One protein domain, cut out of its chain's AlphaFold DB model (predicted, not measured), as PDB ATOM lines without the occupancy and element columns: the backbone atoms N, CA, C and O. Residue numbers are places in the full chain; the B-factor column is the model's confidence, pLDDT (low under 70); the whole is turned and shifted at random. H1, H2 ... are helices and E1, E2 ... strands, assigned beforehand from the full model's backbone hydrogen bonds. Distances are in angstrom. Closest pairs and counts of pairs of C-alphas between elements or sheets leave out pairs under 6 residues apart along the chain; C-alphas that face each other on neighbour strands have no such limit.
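AT A GLANCE: This is residues 211 to 343 of the 487 residues of the protein "F-box domain-containing protein" of Myceliophthora thermophila (strain ATCC 42464 / BCRC 31852 / DSM 1799) (UniProt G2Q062). What shape? With little regular structure, H1 bridges a curved antiparallel sheet, E1-E2-E3, and a corner of helices H2 and H3. What else? The 133 printed residues run E1 H1 E2 E3 H2 H3, mixed in class; the whole is compact, radius of gyration of the C-alphas 16.1 A, spans 42 by 40 by 23 A.

HOW THE PARTS SIT: Which strands pair? E1, residues 235 to 243, and E2, residues 275 to 283, are antiparallel neighbours, N 236 and O 281 being 2.8 A apart. E2 and E3, residues 290 to 292, form a hairpin, with N 282 and O 291 2.8 A apart. What does H1 touch? H1, residues 246 to 250, is on the sheet and touches H3, residues 328 to 343; C-alphas 247 and 342 are closest, 6.4 A. H1 has 0 of 1 O i to N i+4 pairs within hydrogen-bond range and 2 of 2 O i to N i+3; H3 and H2, residues 318 to 325, have every O i to N i+4 pair.

IN THESE COORDINATES: Where does E1 begin? C-alpha 235 is at (208.579, 129.942, 167.163). Where does H3 end? C-alpha 343 is at (229.435, 132.277, 183.317).

THE WHOLE: Any cut? The printed part has no cut. Where is confidence low? Residues 217 to 232, 265 to 274 and 298 to 314 are under 70.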
ATOM      1  N   LEU A 211     200.667 135.557 159.926       88.75
ATOM      2  CA  LEU A 211     201.006 134.189 159.538       88.75
ATOM      3  C   LEU A 211     200.470 133.180 160.559       88.75
ATOM      4  O   LEU A 211     199.857 132.194 160.155       88.75
ATOM      5  N   TYR A 212     200.632 133.471 161.853       87.69
ATOM      6  CA  TYR A 212     200.094 132.675 162.955       87.69
ATOM      7  C   TYR A 212     198.570 132.531 162.879       87.69
ATOM      8  O   TYR A 212     198.065 131.415 162.795       87.69
ATOM      9  N   ARG A 213     197.834 133.651 162.831       89.50
ATOM     10  CA  ARG A 213     196.359 133.643 162.815       89.50
ATOM     11  C   ARG A 213     195.763 132.924 161.612       89.50
ATOM     12  O   ARG A 213     194.704 132.323 161.730       89.50
ATOM     13  N   ASN A 214     196.437 132.982 160.467       87.31
ATOM     14  CA  ASN A 214     195.956 132.357 159.239       87.31
ATOM     15  C   ASN A 214     196.334 130.871 159.132       87.31
ATOM     16  O   ASN A 214     196.110 130.280 158.081       87.31
ATOM     17  N   GLY A 215     196.982 130.283 160.146       83.75
ATOM     18  CA  GLY A 215     197.496 128.912 160.075       83.75
ATOM     19  C   GLY A 215     198.620 128.727 159.046       83.75
ATOM     20  O   GLY A 215     199.073 127.613 158.811       83.75
ATOM     21  N   ASN A 216     199.125 129.817 158.464       77.44
ATOM     22  CA  ASN A 216     200.161 129.819 157.429       77.44
ATOM     23  C   ASN A 216     201.574 129.779 158.026       77.44
ATOM     24  O   ASN A 216     202.537 130.240 157.409       77.44
ATOM     25  N   MET A 217     201.716 129.210 159.222       69.75
ATOM     26  CA  MET A 217     203.011 128.822 159.773       69.75
ATOM     27  C   MET A 217     203.472 127.531 159.082       69.75
ATOM     28  O   MET A 217     203.575 126.474 159.689       69.75
ATOM     29  N   SER A 218     203.680 127.583 157.767       52.09
ATOM     30  CA  SER A 218     204.127 126.435 156.975       52.09
ATOM     31  C   SER A 218     205.515 125.978 157.437       52.09
ATOM     32  O   SER A 218     206.415 126.814 157.390       52.09
ATOM     33  N   SER A 219     205.664 124.706 157.851       45.81
ATOM     34  CA  SER A 219     206.841 123.785 157.860       45.81
ATOM     35  C   SER A 219     208.274 124.268 158.193       45.81
ATOM     36  O   SER A 219     209.186 123.451 158.284       45.81
ATOM     37  N   ARG A 220     208.509 125.567 158.383       44.56
ATOM     38  CA  ARG A 220     209.771 126.223 158.764       44.56
ATOM     39  C   ARG A 220     209.733 126.793 160.179       44.56
ATOM     40  O   ARG A 220     210.792 127.112 160.716       44.56
ATOM     41  N   GLY A 221     208.536 126.958 160.745       47.00
ATOM     42  CA  GLY A 221     208.364 127.174 162.174       47.00
ATOM     43  C   GLY A 221     208.621 125.848 162.872       47.00
ATOM     44  O   GLY A 221     207.830 124.918 162.743       47.00
ATOM     45  N   GLU A 222     209.762 125.738 163.539       55.38
ATOM     46  CA  GLU A 222     209.984 124.665 164.502       55.38
ATOM     47  C   GLU A 222     209.041 124.964 165.670       55.38
ATOM     48  O   GLU A 222     209.124 126.034 166.264       55.38
ATOM     49  N   PHE A 223     208.089 124.082 165.969       53.78
ATOM     50  CA  PHE A 223     207.392 124.186 167.245       53.78
ATOM     51  C   PHE A 223     208.381 123.800 168.341       53.78
ATOM     52  O   PHE A 223     209.094 122.801 168.216       53.78
ATOM     53  N   LEU A 224     208.413 124.582 169.419       54.44
ATOM     54  CA  LEU A 224     209.013 124.113 170.661       54.44
ATOM     55  C   LEU A 224     208.120 122.994 171.171       54.44
ATOM     56  O   LEU A 224     207.054 123.256 171.727       54.44
ATOM     57  N   HIS A 225     208.521 121.755 170.908       47.06
ATOM     58  CA  HIS A 225     207.933 120.615 171.580       47.06
ATOM     59  C   HIS A 225     208.522 120.565 172.980       47.06
ATOM     60  O   HIS A 225     209.719 120.331 173.145       47.06
ATOM     61  N   ASP A 226     207.671 120.814 173.966       47.09
ATOM     62  CA  ASP A 226     207.977 120.500 175.349       47.09
ATOM     63  C   ASP A 226     208.063 118.966 175.489       47.09
ATOM     64  O   ASP A 226     207.075 118.275 175.206       47.09
ATOM     65  N   PRO A 227     209.215 118.401 175.896       41.34
ATOM     66  CA  PRO A 227     209.336 116.970 176.149       41.34
ATOM     67  C   PRO A 227     208.371 116.464 177.235       41.34
ATOM     68  O   PRO A 227     208.085 115.269 177.262       41.34
ATOM     69  N   ALA A 228     207.859 117.350 178.100       46.06
ATOM     70  CA  ALA A 228     206.890 117.041 179.152       46.06
ATOM     71  C   ALA A 228     205.418 117.083 178.683       46.06
ATOM     72  O   ALA A 228     204.505 116.947 179.496       46.06
ATOM     73  N   GLY A 229     205.158 117.239 177.377       46.47
ATOM     74  CA  GLY A 229     203.798 117.227 176.823       46.47
ATOM     75  C   GLY A 229     203.056 118.566 176.907       46.47
ATOM     76  O   GLY A 229     201.843 118.605 176.696       46.47
ATOM     77  N   GLY A 230     203.757 119.666 177.191       53.69
ATOM     78  CA  GLY A 230     203.201 121.016 177.183       53.69
ATOM     79  C   GLY A 230     202.712 121.496 175.813       53.69
ATOM     80  O   GLY A 230     203.025 120.945 174.754       53.69
ATOM     81  N   THR A 231     201.906 122.564 175.837       55.66
ATOM     82  CA  THR A 231     201.346 123.182 174.629       55.66
ATOM     83  C   THR A 231     202.475 123.664 173.712       55.66
ATOM     84  O   THR A 231     203.297 124.471 174.151       55.66
ATOM     85  N   PRO A 232     202.519 123.229 172.439       66.38
ATOM     86  CA  PRO A 232     203.565 123.643 171.515       66.38
ATOM     87  C   PRO A 232     203.543 125.162 171.345       66.38
ATOM     88  O   PRO A 232     202.520 125.749 170.980       66.38
ATOM     89  N   VAL A 233     204.679 125.808 171.610       71.56
ATOM     90  CA  VAL A 233     204.779 127.268 171.525       71.56
ATOM     91  C   VAL A 233     205.243 127.671 170.122       71.56
ATOM     92  O   VAL A 233     206.242 127.132 169.634       71.56
ATOM     93  N   PRO A 234     204.545 128.603 169.442       77.06
ATOM     94  CA  PRO A 234     204.956 129.094 168.131       77.06
ATOM     95  C   PRO A 234     206.322 129.784 168.168       77.06
ATOM     96  O   PRO A 234     206.507 130.745 168.921       77.06
ATOM     97  N   VAL A 235     207.242 129.348 167.302       77.94
ATOM     98  CA  VAL A 235     208.579 129.942 167.163       77.94
ATOM     99  C   VAL A 235     208.910 130.278 165.720       77.94
ATOM    100  O   VAL A 235     208.664 129.508 164.793       77.94
ATOM    101  N   PHE A 236     209.518 131.448 165.546       77.69
ATOM    102  CA  PHE A 236     210.011 131.952 164.274       77.69
ATOM    103  C   PHE A 236     211.509 132.202 164.327       77.69
ATOM    104  O   PHE A 236     212.016 132.820 165.259       77.69
ATOM    105  N   LYS A 237     212.213 131.786 163.273       76.62
ATOM    106  CA  LYS A 237     213.583 132.242 163.019       76.62
ATOM    107  C   LYS A 237     213.530 133.745 162.750       76.62
ATOM    108  O   LYS A 237     212.797 134.195 161.871       76.62
ATOM    109  N   SER A 238     214.260 134.508 163.554       77.19
ATOM    110  CA  SER A 238     214.292 135.967 163.506       77.19
ATOM    111  C   SER A 238     215.494 136.421 162.678       77.19
ATOM    112  O   SER A 238     215.486 136.273 161.460       77.19
ATOM    113  N   ARG A 239     216.537 136.977 163.302       76.06
ATOM    114  CA  ARG A 239     217.773 137.440 162.647       76.06
ATOM    115  C   ARG A 239     218.986 136.627 163.060       76.06
ATOM    116  O   ARG A 239     218.997 136.000 164.112       76.06
ATOM    117  N   HIS A 240     220.027 136.721 162.246       76.94
ATOM    118  CA  HIS A 240     221.373 136.346 162.646       76.94
ATOM    119  C   HIS A 240     222.038 137.553 163.304       76.94
ATOM    120  O   HIS A 240     221.963 138.656 162.761       76.94
ATOM    121  N   ARG A 241     222.658 137.350 164.463       77.50
ATOM    122  CA  ARG A 241     223.411 138.386 165.174       77.50
ATOM    123  C   ARG A 241     224.762 137.832 165.605       77.50
ATOM    124  O   ARG A 241     224.878 136.633 165.891       77.50
ATOM    125  N   LYS A 242     225.777 138.692 165.604       79.06
ATOM    126  CA  LYS A 242     227.089 138.374 166.159       79.06
ATOM    127  C   LYS A 242     227.069 138.694 167.644       79.06
ATOM    128  O   LYS A 242     226.594 139.750 168.044       79.06
ATOM    129  N   PHE A 243     227.577 137.775 168.451       81.12
ATOM    130  CA  PHE A 243     227.724 137.989 169.880       81.12
ATOM    131  C   PHE A 243     229.181 137.808 170.284       81.12
ATOM    132  O   PHE A 243     229.803 136.839 169.839       81.12
ATOM    133  N   PRO A 244     229.715 138.706 171.130       79.38
ATOM    134  CA  PRO A 244     231.075 138.578 171.641       79.38
ATOM    135  C   PRO A 244     231.232 137.291 172.465       79.38
ATOM    136  O   PRO A 244     232.220 136.575 172.343       79.38
ATOM    137  N   TYR A 245     230.212 136.940 173.249       79.44
ATOM    138  CA  TYR A 245     230.173 135.725 174.052       79.44
ATOM    139  C   TYR A 245     228.724 135.296 174.306       79.44
ATOM    140  O   TYR A 245     227.770 135.983 173.937       79.44
ATOM    141  N   PHE A 246     228.546 134.117 174.899       80.19
ATOM    142  CA  PHE A 246     227.239 133.473 174.984       80.19
ATOM    143  C   PHE A 246     226.221 134.229 175.856       80.19
ATOM    144  O   PHE A 246     225.053 134.304 175.483       80.19
ATOM    145  N   LEU A 247     226.643 134.816 176.982       85.00
ATOM    146  CA  LEU A 247     225.718 135.501 177.893       85.00
ATOM    147  C   LEU A 247     225.097 136.745 177.250       85.00
ATOM    148  O   LEU A 247     223.906 136.965 177.425       85.00
ATOM    149  N   GLU A 248     225.853 137.493 176.441       85.38
ATOM    150  CA  GLU A 248     225.367 138.688 175.729       85.38
ATOM    151  C   GLU A 248     224.188 138.372 174.792       85.38
ATOM    152  O   GLU A 248     223.374 139.232 174.465       85.38
ATOM    153  N   ARG A 249     224.050 137.111 174.367       83.94
ATOM    154  CA  ARG A 249     222.883 136.653 173.607       83.94
ATOM    155  C   ARG A 249     221.610 136.592 174.445       83.94
ATOM    156  O   ARG A 249     220.528 136.809 173.902       83.94
ATOM    157  N   LEU A 250     221.734 136.214 175.713       82.69
ATOM    158  CA  LEU A 250     220.613 135.947 176.615       82.69
ATOM    159  C   LEU A 250     220.301 137.135 177.533       82.69
ATOM    160  O   LEU A 250     219.148 137.332 177.903       82.69
ATOM    161  N   TYR A 251     221.326 137.906 177.892       86.44
ATOM    162  CA  TYR A 251     221.277 139.032 178.819       86.44
ATOM    163  C   TYR A 251     222.159 140.182 178.295       86.44
ATOM    164  O   TYR A 251     223.184 140.499 178.902       86.44
ATOM    165  N   PRO A 252     221.818 140.778 177.138       86.50
ATOM    166  CA  PRO A 252     222.646 141.789 176.495       86.50
ATOM    167  C   PRO A 252     222.837 143.019 177.384       86.50
ATOM    168  O   PRO A 252     221.876 143.685 177.767       86.50
ATOM    169  N   GLY A 253     224.090 143.344 177.698       87.88
ATOM    170  CA  GLY A 253     224.431 144.477 178.558       87.88
ATOM    171  C   GLY A 253     224.142 144.275 180.050       87.88
ATOM    172  O   GLY A 253     224.210 145.247 180.803       87.88
ATOM    173  N   LEU A 254     223.832 143.049 180.496       90.38
ATOM    174  CA  LEU A 254     223.830 142.718 181.928       90.38
ATOM    175  C   LEU A 254     225.254 142.778 182.492       90.38
ATOM    176  O   LEU A 254     225.467 143.330 183.567       90.38
ATOM    177  N   ILE A 255     226.214 142.215 181.755       90.50
ATOM    178  CA  ILE A 255     227.628 142.184 182.120       90.50
ATOM    179  C   ILE A 255     228.438 142.686 180.930       90.50
ATOM    180  O   ILE A 255     228.342 142.147 179.825       90.50
ATOM    181  N   SER A 256     229.245 143.719 181.149       88.38
ATOM    182  CA  SER A 256     230.134 144.237 180.113       88.38
ATOM    183  C   SER A 256     231.235 143.216 179.808       88.38
ATOM    184  O   SER A 256     231.912 142.767 180.740       88.38
ATOM    185  N   PRO A 257     231.431 142.830 178.532       85.25
ATOM    186  CA  PRO A 257     232.566 141.996 178.167       85.25
ATOM    187  C   PRO A 257     233.887 142.743 178.416       85.25
ATOM    188  O   PRO A 257     233.895 143.976 178.434       85.25
ATOM    189  N   PRO A 258     235.010 142.018 178.538       85.94
ATOM    190  CA  PRO A 258     236.338 142.609 178.433       85.94
ATOM    191  C   PRO A 258     236.517 143.346 177.098       85.94
ATOM    192  O   PRO A 258     235.943 142.938 176.084       85.94
ATOM    193  N   ASP A 259     237.385 144.360 177.075       85.44
ATOM    194  CA  ASP A 259     237.685 145.161 175.874       85.44
ATOM    195  C   ASP A 259     238.135 144.308 174.679       85.44
ATOM    196  O   ASP A 259     237.908 144.652 173.517       85.44
ATOM    197  N   ARG A 260     238.802 143.184 174.960       86.88
ATOM    198  CA  ARG A 260     239.268 142.224 173.964       86.88
ATOM    199  C   ARG A 260     238.943 140.812 174.416       86.88
ATOM    200  O   ARG A 260     239.201 140.441 175.557       86.88
ATOM    201  N   LEU A 261     238.431 140.016 173.486       86.00
ATOM    202  CA  LEU A 261     238.112 138.611 173.706       86.00
ATOM    203  C   LEU A 261     239.028 137.707 172.877       86.00
ATOM    204  O   LEU A 261     239.440 138.101 171.781       86.00
ATOM    205  N   PRO A 262     239.337 136.496 173.371       86.25
ATOM    206  CA  PRO A 262     240.061 135.510 172.582       86.25
ATOM    207  C   PRO A 262     239.214 135.044 171.391       86.25
ATOM    208  O   PRO A 262     237.980 135.016 171.454       86.25
ATOM    209  N   ARG A 263     239.864 134.625 170.299       82.88
ATOM    210  CA  ARG A 263     239.158 134.004 169.169       82.88
ATOM    211  C   ARG A 263     238.474 132.725 169.634       82.88
ATOM    212  O   ARG A 263     239.035 131.933 170.386       82.88
ATOM    213  N   TYR A 264     237.267 132.481 169.132       72.44
ATOM    214  CA  TYR A 264     236.506 131.293 169.502       72.44
ATOM    215  C   TYR A 264     237.024 130.049 168.767       72.44
ATOM    216  O   TYR A 264     237.019 129.995 167.532       72.44
ATOM    217  N   TRP A 265     237.444 129.023 169.512       67.44
ATOM    218  CA  TRP A 265     237.952 127.779 168.933       67.44
ATOM    219  C   TRP A 265     236.885 126.714 168.986       67.44
ATOM    220  O   TRP A 265     236.738 125.950 169.945       67.44
ATOM    221  N   ARG A 266     236.118 126.630 167.909       58.94
ATOM    222  CA  ARG A 266     235.307 125.444 167.688       58.94
ATOM    223  C   ARG A 266     236.226 124.391 167.098       58.94
ATOM    224  O   ARG A 266     236.886 124.694 166.116       58.94
ATOM    225  N   ALA A 267     236.258 123.194 167.686       45.16
ATOM    226  CA  ALA A 267     237.302 122.164 167.574       45.16
ATOM    227  C   ALA A 267     238.000 121.914 166.212       45.16
ATOM    228  O   ALA A 267     239.049 121.292 166.235       45.16
ATOM    229  N   LEU A 268     237.500 122.382 165.057       41.59
ATOM    230  CA  LEU A 268     238.197 122.381 163.756       41.59
ATOM    231  C   LEU A 268     237.815 123.563 162.820       41.59
ATOM    232  O   LEU A 268     237.995 123.473 161.607       41.59
ATOM    233  N   ARG A 269     237.249 124.667 163.328       48.16
ATOM    234  CA  ARG A 269     236.959 125.891 162.552       48.16
ATOM    235  C   ARG A 269     237.195 127.127 163.416       48.16
ATOM    236  O   ARG A 269     236.408 127.403 164.319       48.16
ATOM    237  N   ILE A 270     238.262 127.865 163.109       48.09
ATOM    238  CA  ILE A 270     238.499 129.204 163.656       48.09
ATOM    239  C   ILE A 270     237.443 130.113 163.033       48.09
ATOM    240  O   ILE A 270     237.429 130.319 161.820       48.09
ATOM    241  N   THR A 271     236.513 130.596 163.848       51.50
ATOM    242  CA  THR A 271     235.591 131.657 163.436       51.50
ATOM    243  C   THR A 271     236.151 133.005 163.880       51.50
ATOM    244  O   THR A 271     237.063 133.055 164.702       51.50
ATOM    245  N   SER A 272     235.635 134.091 163.305       58.31
ATOM    246  CA  SER A 272     235.948 135.473 163.688       58.31
ATOM    247  C   SER A 272     235.854 135.714 165.209       58.31
ATOM    248  O   SER A 272     235.339 134.878 165.950       58.31
ATOM    249  N   ASP A 273     236.265 136.899 165.648       62.62
ATOM    250  CA  ASP A 273     236.103 137.515 166.983       62.62
ATOM    251  C   ASP A 273     234.688 137.470 167.616       62.62
ATOM    252  O   ASP A 273     234.485 137.972 168.716       62.62
ATOM    253  N   ALA A 274     233.700 136.864 166.955       69.12
ATOM    254  CA  ALA A 274     232.325 136.781 167.420       69.12
ATOM    255  C   ALA A 274     231.636 135.479 166.997       69.12
ATOM    256  O   ALA A 274     231.870 134.926 165.912       69.12
ATOM    257  N   ILE A 275     230.698 135.032 167.831       72.19
ATOM    258  CA  ILE A 275     229.874 133.852 167.589       72.19
ATOM    259  C   ILE A 275     228.597 134.274 166.862       72.19
ATOM    260  O   ILE A 275     227.845 135.135 167.321       72.19
ATOM    261  N   HIS A 276     228.329 133.646 165.719       75.00
ATOM    262  CA  HIS A 276     227.109 133.894 164.958       75.00
ATOM    263  C   HIS A 276     225.975 133.031 165.500       75.00
ATOM    264  O   HIS A 276     226.054 131.801 165.464       75.00
ATOM    265  N   TYR A 277     224.893 133.670 165.936       76.25
ATOM    266  CA  TYR A 277     223.693 132.975 166.385       76.25
ATOM    267  C   TYR A 277     222.470 133.399 165.586       76.25
ATOM    268  O   TYR A 277     222.240 134.583 165.340       76.25
ATOM    269  N   THR A 278     221.647 132.414 165.235       76.94
ATOM    270  CA  THR A 278     220.262 132.651 164.832       76.94
ATOM    271  C   THR A 278     219.443 132.932 166.086       76.94
ATOM    272  O   THR A 278     219.396 132.117 167.012       76.94
ATOM    273  N   LEU A 279     218.813 134.097 166.126       80.31
ATOM    274  CA  LEU A 279     217.832 134.466 167.132       80.31
ATOM    275  C   LEU A 279     216.450 133.987 166.713       80.31
ATOM    276  O   LEU A 279     216.152 133.833 165.527       80.31
ATOM    277  N   TYR A 280     215.598 133.782 167.707       81.00
ATOM    278  CA  TYR A 280     214.254 133.265 167.524       81.00
ATOM    279  C   TYR A 280     213.259 134.191 168.211       81.00
ATOM    280  O   TYR A 280     213.559 134.730 169.274       81.00
ATOM    281  N   THR A 281     212.090 134.369 167.604       84.06
ATOM    282  CA  THR A 281     210.959 135.093 168.185       84.06
ATOM    283  C   THR A 281     209.893 134.079 168.578       84.06
ATOM    284  O   THR A 281     209.536 133.214 167.776       84.06
ATOM    285  N   VAL A 282     209.386 134.176 169.799       84.06
ATOM    286  CA  VAL A 282     208.452 133.226 170.403       84.06
ATOM    287  C   VAL A 282     207.227 133.963 170.910       84.06
ATOM    288  O   VAL A 282     207.329 135.067 171.447       84.06
ATOM    289  N   ARG A 283     206.051 133.366 170.713       86.06
ATOM    290  CA  ARG A 283     204.795 133.917 171.220       86.06
ATOM    291  C   ARG A 283     204.539 133.387 172.619       86.06
ATOM    292  O   ARG A 283     204.297 132.197 172.774       86.06
ATOM    293  N   CYS A 284     204.532 134.256 173.624       85.88
ATOM    294  CA  CYS A 284     204.190 133.832 174.979       85.88
ATOM    295  C   CYS A 284     202.754 133.257 175.007       85.88
ATOM    296  O   CYS A 284     201.833 133.933 174.537       85.88
ATOM    297  N   PRO A 285     202.529 132.046 175.549       84.75
ATOM    298  CA  PRO A 285     201.214 131.415 175.590       84.75
ATOM    299  C   PRO A 285     200.244 132.125 176.545       84.75
ATOM    300  O   PRO A 285     199.045 132.084 176.301       84.75
ATOM    301  N   SER A 286     200.748 132.817 177.576       87.06
ATOM    302  CA  SER A 286     199.918 133.576 178.524       87.06
ATOM    303  C   SER A 286     199.479 134.932 177.950       87.06
ATOM    304  O   SER A 286     198.309 135.124 177.628       87.06
ATOM    305  N   CYS A 287     200.407 135.870 177.711       89.25
ATOM    306  CA  CYS A 287     200.046 137.217 177.238       89.25
ATOM    307  C   CYS A 287     199.874 137.343 175.715       89.25
ATOM    308  O   CYS A 287     199.529 138.414 175.215       89.25
ATOM    309  N   GLY A 288     200.181 136.297 174.944       88.44
ATOM    310  CA  GLY A 288     200.064 136.293 173.484       88.44
ATOM    311  C   GLY A 288     201.033 137.217 172.741       88.44
ATOM    312  O   GLY A 288     200.890 137.393 171.530       88.44
ATOM    313  N   THR A 289     201.998 137.818 173.439       89.00
ATOM    314  CA  THR A 289     202.958 138.762 172.854       89.00
ATOM    315  C   THR A 289     204.151 138.019 172.261       89.00
ATOM    316  O   THR A 289     204.682 137.095 172.879       89.00
ATOM    317  N   TRP A 290     204.581 138.438 171.070       88.44
ATOM    318  CA  TRP A 290     205.822 137.978 170.450       88.44
ATOM    319  C   TRP A 290     207.014 138.661 171.107       88.44
ATOM    320  O   TRP A 290     207.007 139.875 171.274       88.44
ATOM    321  N   GLN A 291     208.021 137.888 171.485       87.19
ATOM    322  CA  GLN A 291     209.247 138.378 172.114       87.19
ATOM    323  C   GLN A 291     210.429 137.567 171.600       87.19
ATOM    324  O   GLN A 291     210.236 136.475 171.065       87.19
ATOM    325  N   GLU A 292     211.653 138.070 171.726       85.38
ATOM    326  CA  GLU A 292     212.796 137.195 171.470       85.38
ATOM    327  C   GLU A 292     212.814 136.054 172.482       85.38
ATOM    328  O   GLU A 292     212.411 136.215 173.628       85.38
ATOM    329  N   TYR A 293     213.309 134.895 172.065       81.25
ATOM    330  CA  TYR A 293     213.339 133.703 172.905       81.25
ATOM    331  C   TYR A 293     214.055 133.926 174.247       81.25
ATOM    332  O   TYR A 293     213.668 133.354 175.261       81.25
ATOM    333  N   ALA A 294     215.059 134.806 174.262       81.81
ATOM    334  CA  ALA A 294     215.776 135.197 175.470       81.81
ATOM    335  C   ALA A 294     214.887 135.881 176.530       81.81
ATOM    336  O   ALA A 294     215.248 135.849 177.695       81.81
ATOM    337  N   ALA A 295     213.711 136.417 176.177       84.00
ATOM    338  CA  ALA A 295     212.729 136.956 177.134       84.00
ATOM    339  C   ALA A 295     211.901 135.877 177.858       84.00
ATOM    340  O   ALA A 295     211.048 136.188 178.686       84.00
ATOM    341  N   LEU A 296     212.052 134.605 177.472       80.75
ATOM    342  CA  LEU A 296     211.341 133.488 178.098       80.75
ATOM    343  C   LEU A 296     212.252 132.684 179.036       80.75
ATOM    344  O   LEU A 296     211.755 131.906 179.838       80.75
ATOM    345  N   ARG A 297     213.580 132.859 178.922       73.25
ATOM    346  CA  ARG A 297     214.653 132.399 179.840       73.25
ATOM    347  C   ARG A 297     214.639 130.942 180.296       73.25
ATOM    348  O   ARG A 297     215.425 130.541 181.152       73.25
ATOM    349  N   GLN A 298     213.855 130.110 179.630       63.56
ATOM    350  CA  GLN A 298     213.910 128.661 179.728       63.56
ATOM    351  C   GLN A 298     215.042 128.140 178.847       63.56
ATOM    352  O   GLN A 298     214.835 127.710 177.715       63.56
ATOM    353  N   PHE A 299     216.272 128.250 179.345       59.69
ATOM    354  CA  PHE A 299     217.465 127.806 178.634       59.69
ATOM    355  C   PHE A 299     218.043 126.536 179.278       59.69
ATOM    356  O   PHE A 299     218.230 126.485 180.491       59.69
ATOM    357  N   LEU A 300     218.375 125.529 178.461       48.41
ATOM    358  CA  LEU A 300     219.448 124.580 178.779       48.41
ATOM    359  C   LEU A 300     220.687 125.040 178.019       48.41
ATOM    360  O   LEU A 300     220.722 124.980 176.790       48.41
ATOM    361  N   CYS A 301     221.691 125.518 178.754       42.84
ATOM    362  CA  CYS A 301     222.930 126.124 178.248       42.84
ATOM    363  C   CYS A 301     223.766 125.200 177.350       42.84
ATOM    364  O   CYS A 301     224.643 125.672 176.631       42.84
ATOM    365  N   HIS A 302     223.462 123.901 177.306       38.72
ATOM    366  CA  HIS A 302     224.467 122.919 176.916       38.72
ATOM    367  C   HIS A 302     224.408 122.337 175.503       38.72
ATOM    368  O   HIS A 302     225.386 121.702 175.114       38.72
ATOM    369  N   TYR A 303     223.364 122.534 174.686       42.62
ATOM    370  CA  TYR A 303     223.324 121.825 173.398       42.62
ATOM    371  C   TYR A 303     223.005 122.684 172.178       42.62
ATOM    372  O   TYR A 303     221.903 123.180 171.969       42.62
ATOM    373  N   TYR A 304     223.989 122.697 171.273       37.53
ATOM    374  CA  TYR A 304     223.917 123.067 169.856       37.53
ATOM    375  C   TYR A 304     222.847 122.314 169.039       37.53
ATOM    376  O   TYR A 304     222.737 122.529 167.834       37.53
ATOM    377  N   MET A 305     222.055 121.443 169.662       35.69
ATOM    378  CA  MET A 305     220.978 120.694 169.033       35.69
ATOM    379  C   MET A 305     219.692 120.913 169.819       35.69
ATOM    380  O   MET A 305     219.493 120.226 170.808       35.69
ATOM    381  N   GLY A 306     218.866 121.867 169.376       36.84
ATOM    382  CA  GLY A 306     217.390 121.838 169.327       36.84
ATOM    383  C   GLY A 306     216.549 121.159 170.421       36.84
ATOM    384  O   GLY A 306     215.373 120.916 170.177       36.84
ATOM    385  N   ARG A 307     217.086 120.831 171.596       37.62
ATOM    386  CA  ARG A 307     216.346 120.293 172.733       37.62
ATOM    387  C   ARG A 307     216.266 121.378 173.780       37.62
ATOM    388  O   ARG A 307     217.119 121.529 174.649       37.62
ATOM    389  N   PHE A 308     215.219 122.161 173.610       48.38
ATOM    390  CA  PHE A 308     214.649 123.016 174.627       48.38
ATOM    391  C   PHE A 308     214.374 122.128 175.838       48.38
ATOM    392  O   PHE A 308     213.723 121.090 175.707       48.38
ATOM    393  N   GLY A 309     215.013 122.436 176.962       41.75
ATOM    394  CA  GLY A 309     214.907 121.591 178.141       41.75
ATOM    395  C   GLY A 309     213.471 121.447 178.583       41.75
ATOM    396  O   GLY A 309     212.726 122.419 178.538       41.75
ATOM    397  N   ALA A 310     213.124 120.244 179.033       43.59
ATOM    398  CA  ALA A 310     211.941 120.036 179.844       43.59
ATOM    399  C   ALA A 310     212.093 120.905 181.096       43.59
ATOM    400  O   ALA A 310     212.865 120.585 181.999       43.59
ATOM    401  N   THR A 311     211.445 122.061 181.103       51.72
ATOM    402  CA  THR A 311     211.108 122.729 182.352       51.72
ATOM    403  C   THR A 311     209.771 122.174 182.797       51.72
ATOM    404  O   THR A 311     208.880 122.012 181.967       51.72
ATOM    405  N   ASP A 312     209.616 121.909 184.091       54.91
ATOM    406  CA  ASP A 312     208.323 121.571 184.682       54.91
ATOM    407  C   ASP A 312     207.403 122.808 184.635       54.91
ATOM    408  O   ASP A 312     207.238 123.523 185.623       54.91
ATOM    409  N   GLY A 313     206.861 123.139 183.460       63.19
ATOM    410  CA  GLY A 313     205.957 124.271 183.293       63.19
ATOM    411  C   GLY A 313     205.943 124.907 181.899       63.19
ATOM    412  O   GLY A 313     206.840 124.688 181.085       63.19
ATOM    413  N   PRO A 314     204.914 125.728 181.616       69.75
ATOM    414  CA  PRO A 314     204.751 126.394 180.329       69.75
ATOM    415  C   PRO A 314     205.881 127.393 180.056       69.75
ATOM    416  O   PRO A 314     206.364 128.065 180.965       69.75
ATOM    417  N   VAL A 315     206.251 127.555 178.782       77.00
ATOM    418  CA  VAL A 315     207.227 128.564 178.339       77.00
ATOM    419  C   VAL A 315     206.633 129.969 178.458       77.00
ATOM    420  O   VAL A 315     205.933 130.428 177.559       77.00
ATOM    421  N   LEU A 316     206.871 130.660 179.572       82.19
ATOM    422  CA  LEU A 316     206.352 132.007 179.842       82.19
ATOM    423  C   LEU A 316     207.418 133.078 179.600       82.19
ATOM    424  O   LEU A 316     208.601 132.817 179.762       82.19
ATOM    425  N   CYS A 317     207.000 134.291 179.219       86.12
ATOM    426  CA  CYS A 317     207.902 135.440 179.306       86.12
ATOM    427  C   CYS A 317     208.080 135.851 180.769       86.12
ATOM    428  O   CYS A 317     207.217 135.550 181.596       86.12
ATOM    429  N   ASP A 318     209.144 136.586 181.074       83.19
ATOM    430  CA  ASP A 318     209.495 136.936 182.458       83.19
ATOM    431  C   ASP A 318     208.372 137.644 183.216       83.19
ATOM    432  O   ASP A 318     208.118 137.355 184.383       83.19
ATOM    433  N   HIS A 319     207.644 138.530 182.532       85.25
ATOM    434  CA  HIS A 319     206.501 139.220 183.121       85.25
ATOM    435  C   HIS A 319     205.368 138.249 183.479       85.25
ATOM    436  O   HIS A 319     204.901 138.237 184.612       85.25
ATOM    437  N   CYS A 320     204.980 137.372 182.547       86.25
ATOM    438  CA  CYS A 320     203.957 136.357 182.800       86.25
ATOM    439  C   CYS A 320     204.401 135.347 183.862       86.25
ATOM    440  O   CYS A 320     203.567 134.838 184.606       86.25
ATOM    441  N   HIS A 321     205.697 135.034 183.928       83.94
ATOM    442  CA  HIS A 321     206.260 134.167 184.954       83.94
ATOM    443  C   HIS A 321     206.108 134.798 186.346       83.94
ATOM    444  O   HIS A 321     205.591 134.153 187.258       83.94
ATOM    445  N   LEU A 322     206.463 136.082 186.492       84.81
ATOM    446  CA  LEU A 322     206.243 136.843 187.727       84.81
ATOM    447  C   LEU A 322     204.768 136.915 188.114       84.81
ATOM    448  O   LEU A 322     204.433 136.676 189.271       84.81
ATOM    449  N   GLU A 323     203.884 137.209 187.162       87.06
ATOM    450  CA  GLU A 323     202.441 137.282 187.419       87.06
ATOM    451  C   GLU A 323     201.856 135.933 187.857       87.06
ATOM    452  O   GLU A 323     200.990 135.889 188.735       87.06
ATOM    453  N   THR A 324     202.338 134.837 187.264       84.06
ATOM    454  CA  THR A 324     201.851 133.478 187.532       84.06
ATOM    455  C   THR A 324     202.304 132.984 188.901       84.06
ATOM    456  O   THR A 324     201.493 132.462 189.663       84.06
ATOM    457  N   HIS A 325     203.587 133.149 189.231       79.31
ATOM    458  CA  HIS A 325     204.145 132.629 190.479       79.31
ATOM    459  C   HIS A 325     204.010 133.594 191.659       79.31
ATOM    460  O   HIS A 325     204.054 133.141 192.799       79.31
ATOM    461  N   ARG A 326     203.822 134.898 191.404       82.00
ATOM    462  CA  ARG A 326     203.734 135.973 192.415       82.00
ATOM    463  C   ARG A 326     204.866 135.958 193.447       82.00
ATOM    464  O   ARG A 326     204.696 136.434 194.564       82.00
ATOM    465  N   ASP A 327     206.019 135.431 193.053       85.25
ATOM    466  CA  ASP A 327     207.196 135.269 193.896       85.25
ATOM    467  C   ASP A 327     208.426 135.794 193.135       85.25
ATOM    468  O   ASP A 327     209.031 135.073 192.329       85.25
ATOM    469  N   PRO A 328     208.770 137.080 193.333       87.50
ATOM    470  CA  PRO A 328     209.954 137.674 192.731       87.50
ATOM    471  C   PRO A 328     211.252 137.006 193.190       87.50
ATOM    472  O   PRO A 328     212.196 136.943 192.408       87.50
ATOM    473  N   ASP A 329     211.311 136.485 194.417       89.25
ATOM    474  CA  ASP A 329     212.527 135.879 194.964       89.25
ATOM    475  C   ASP A 329     212.793 134.515 194.320       89.25
ATOM    476  O   ASP A 329     213.940 134.188 193.997       89.25
ATOM    477  N   ARG A 330     211.732 133.753 194.031       86.31
ATOM    478  CA  ARG A 330     211.828 132.546 193.205       86.31
ATOM    479  C   ARG A 330     212.383 132.859 191.820       86.31
ATOM    480  O   ARG A 330     213.348 132.211 191.413       86.31
ATOM    481  N   LEU A 331     211.819 133.843 191.109       84.06
ATOM    482  CA  LEU A 331     212.333 134.195 189.783       84.06
ATOM    483  C   LEU A 331     213.776 134.714 189.870       84.06
ATOM    484  O   LEU A 331     214.607 134.308 189.065       84.06
ATOM    485  N   ALA A 332     214.105 135.557 190.853       89.25
ATOM    486  CA  ALA A 332     215.472 136.037 191.057       89.25
ATOM    487  C   ALA A 332     216.457 134.873 191.202       89.25
ATOM    488  O   ALA A 332     217.476 134.850 190.516       89.25
ATOM    489  N   LYS A 333     216.124 133.873 192.027       88.38
ATOM    490  CA  LYS A 333     216.952 132.679 192.236       88.38
ATOM    491  C   LYS A 333     217.135 131.865 190.953       88.38
ATOM    492  O   LYS A 333     218.249 131.429 190.666       88.38
ATOM    493  N   GLU A 334     216.063 131.659 190.191       85.50
ATOM    494  CA  GLU A 334     216.111 130.937 188.916       85.50
ATOM    495  C   GLU A 334     216.992 131.677 187.896       85.50
ATOM    496  O   GLU A 334     217.914 131.084 187.333       85.50
ATOM    497  N   LEU A 335     216.783 132.985 187.716       86.56
ATOM    498  CA  LEU A 335     217.572 133.831 186.815       86.56
ATOM    499  C   LEU A 335     219.053 133.874 187.202       86.56
ATOM    500  O   LEU A 335     219.921 133.661 186.353       86.56
ATOM    501  N   TYR A 336     219.338 134.102 188.485       90.62
ATOM    502  CA  TYR A 336     220.685 134.073 189.050       90.62
ATOM    503  C   TYR A 336     221.383 132.745 188.741       90.62
ATOM    504  O   TYR A 336     222.487 132.747 188.196       90.62
ATOM    505  N   SER A 337     220.719 131.612 189.009       88.00
ATOM    506  CA  SER A 337     221.289 130.283 188.760       88.00
ATOM    507  C   SER A 337     221.665 130.108 187.289       88.00
ATOM    508  O   SER A 337     222.743 129.602 186.988       88.00
ATOM    509  N   ARG A 338     220.819 130.579 186.365       85.75
ATOM    510  CA  ARG A 338     221.070 130.475 184.919       85.75
ATOM    511  C   ARG A 338     222.222 131.349 184.443       85.75
ATOM    512  O   ARG A 338     223.055 130.877 183.670       85.75
ATOM    513  N   VAL A 339     222.288 132.605 184.884       89.62
ATOM    514  CA  VAL A 339     223.408 133.499 184.539       89.62
ATOM    515  C   VAL A 339     224.716 132.931 185.087       89.62
ATOM    516  O   VAL A 339     225.713 132.875 184.367       89.62
ATOM    517  N   ARG A 340     224.695 132.431 186.327       90.88
ATOM    518  CA  ARG A 340     225.847 131.797 186.971       90.88
ATOM    519  C   ARG A 340     226.316 130.547 186.234       90.88
ATOM    520  O   ARG A 340     227.516 130.396 186.024       90.88
ATOM    521  N   GLU A 341     225.396 129.680 185.807       87.69
ATOM    522  CA  GLU A 341     225.700 128.519 184.956       87.69
ATOM    523  C   GLU A 341     226.374 128.952 183.650       87.69
ATOM    524  O   GLU A 341     227.430 128.431 183.312       87.69
ATOM    525  N   CYS A 342     225.841 129.966 182.963       86.38
ATOM    526  CA  CYS A 342     226.427 130.471 181.718       86.38
ATOM    527  C   CYS A 342     227.846 131.036 181.906       86.38
ATOM    528  O   CYS A 342     228.717 130.800 181.066       86.38
ATOM    529  N   LEU A 343     228.096 131.776 182.991       90.56
ATOM    530  CA  LEU A 343     229.435 132.277 183.317       90.56
ATOM    531  C   LEU A 343     230.393 131.143 183.684       90.56
ATOM    532  O   LEU A 343     231.549 131.162 183.265       90.56
TER     533      LEU A 343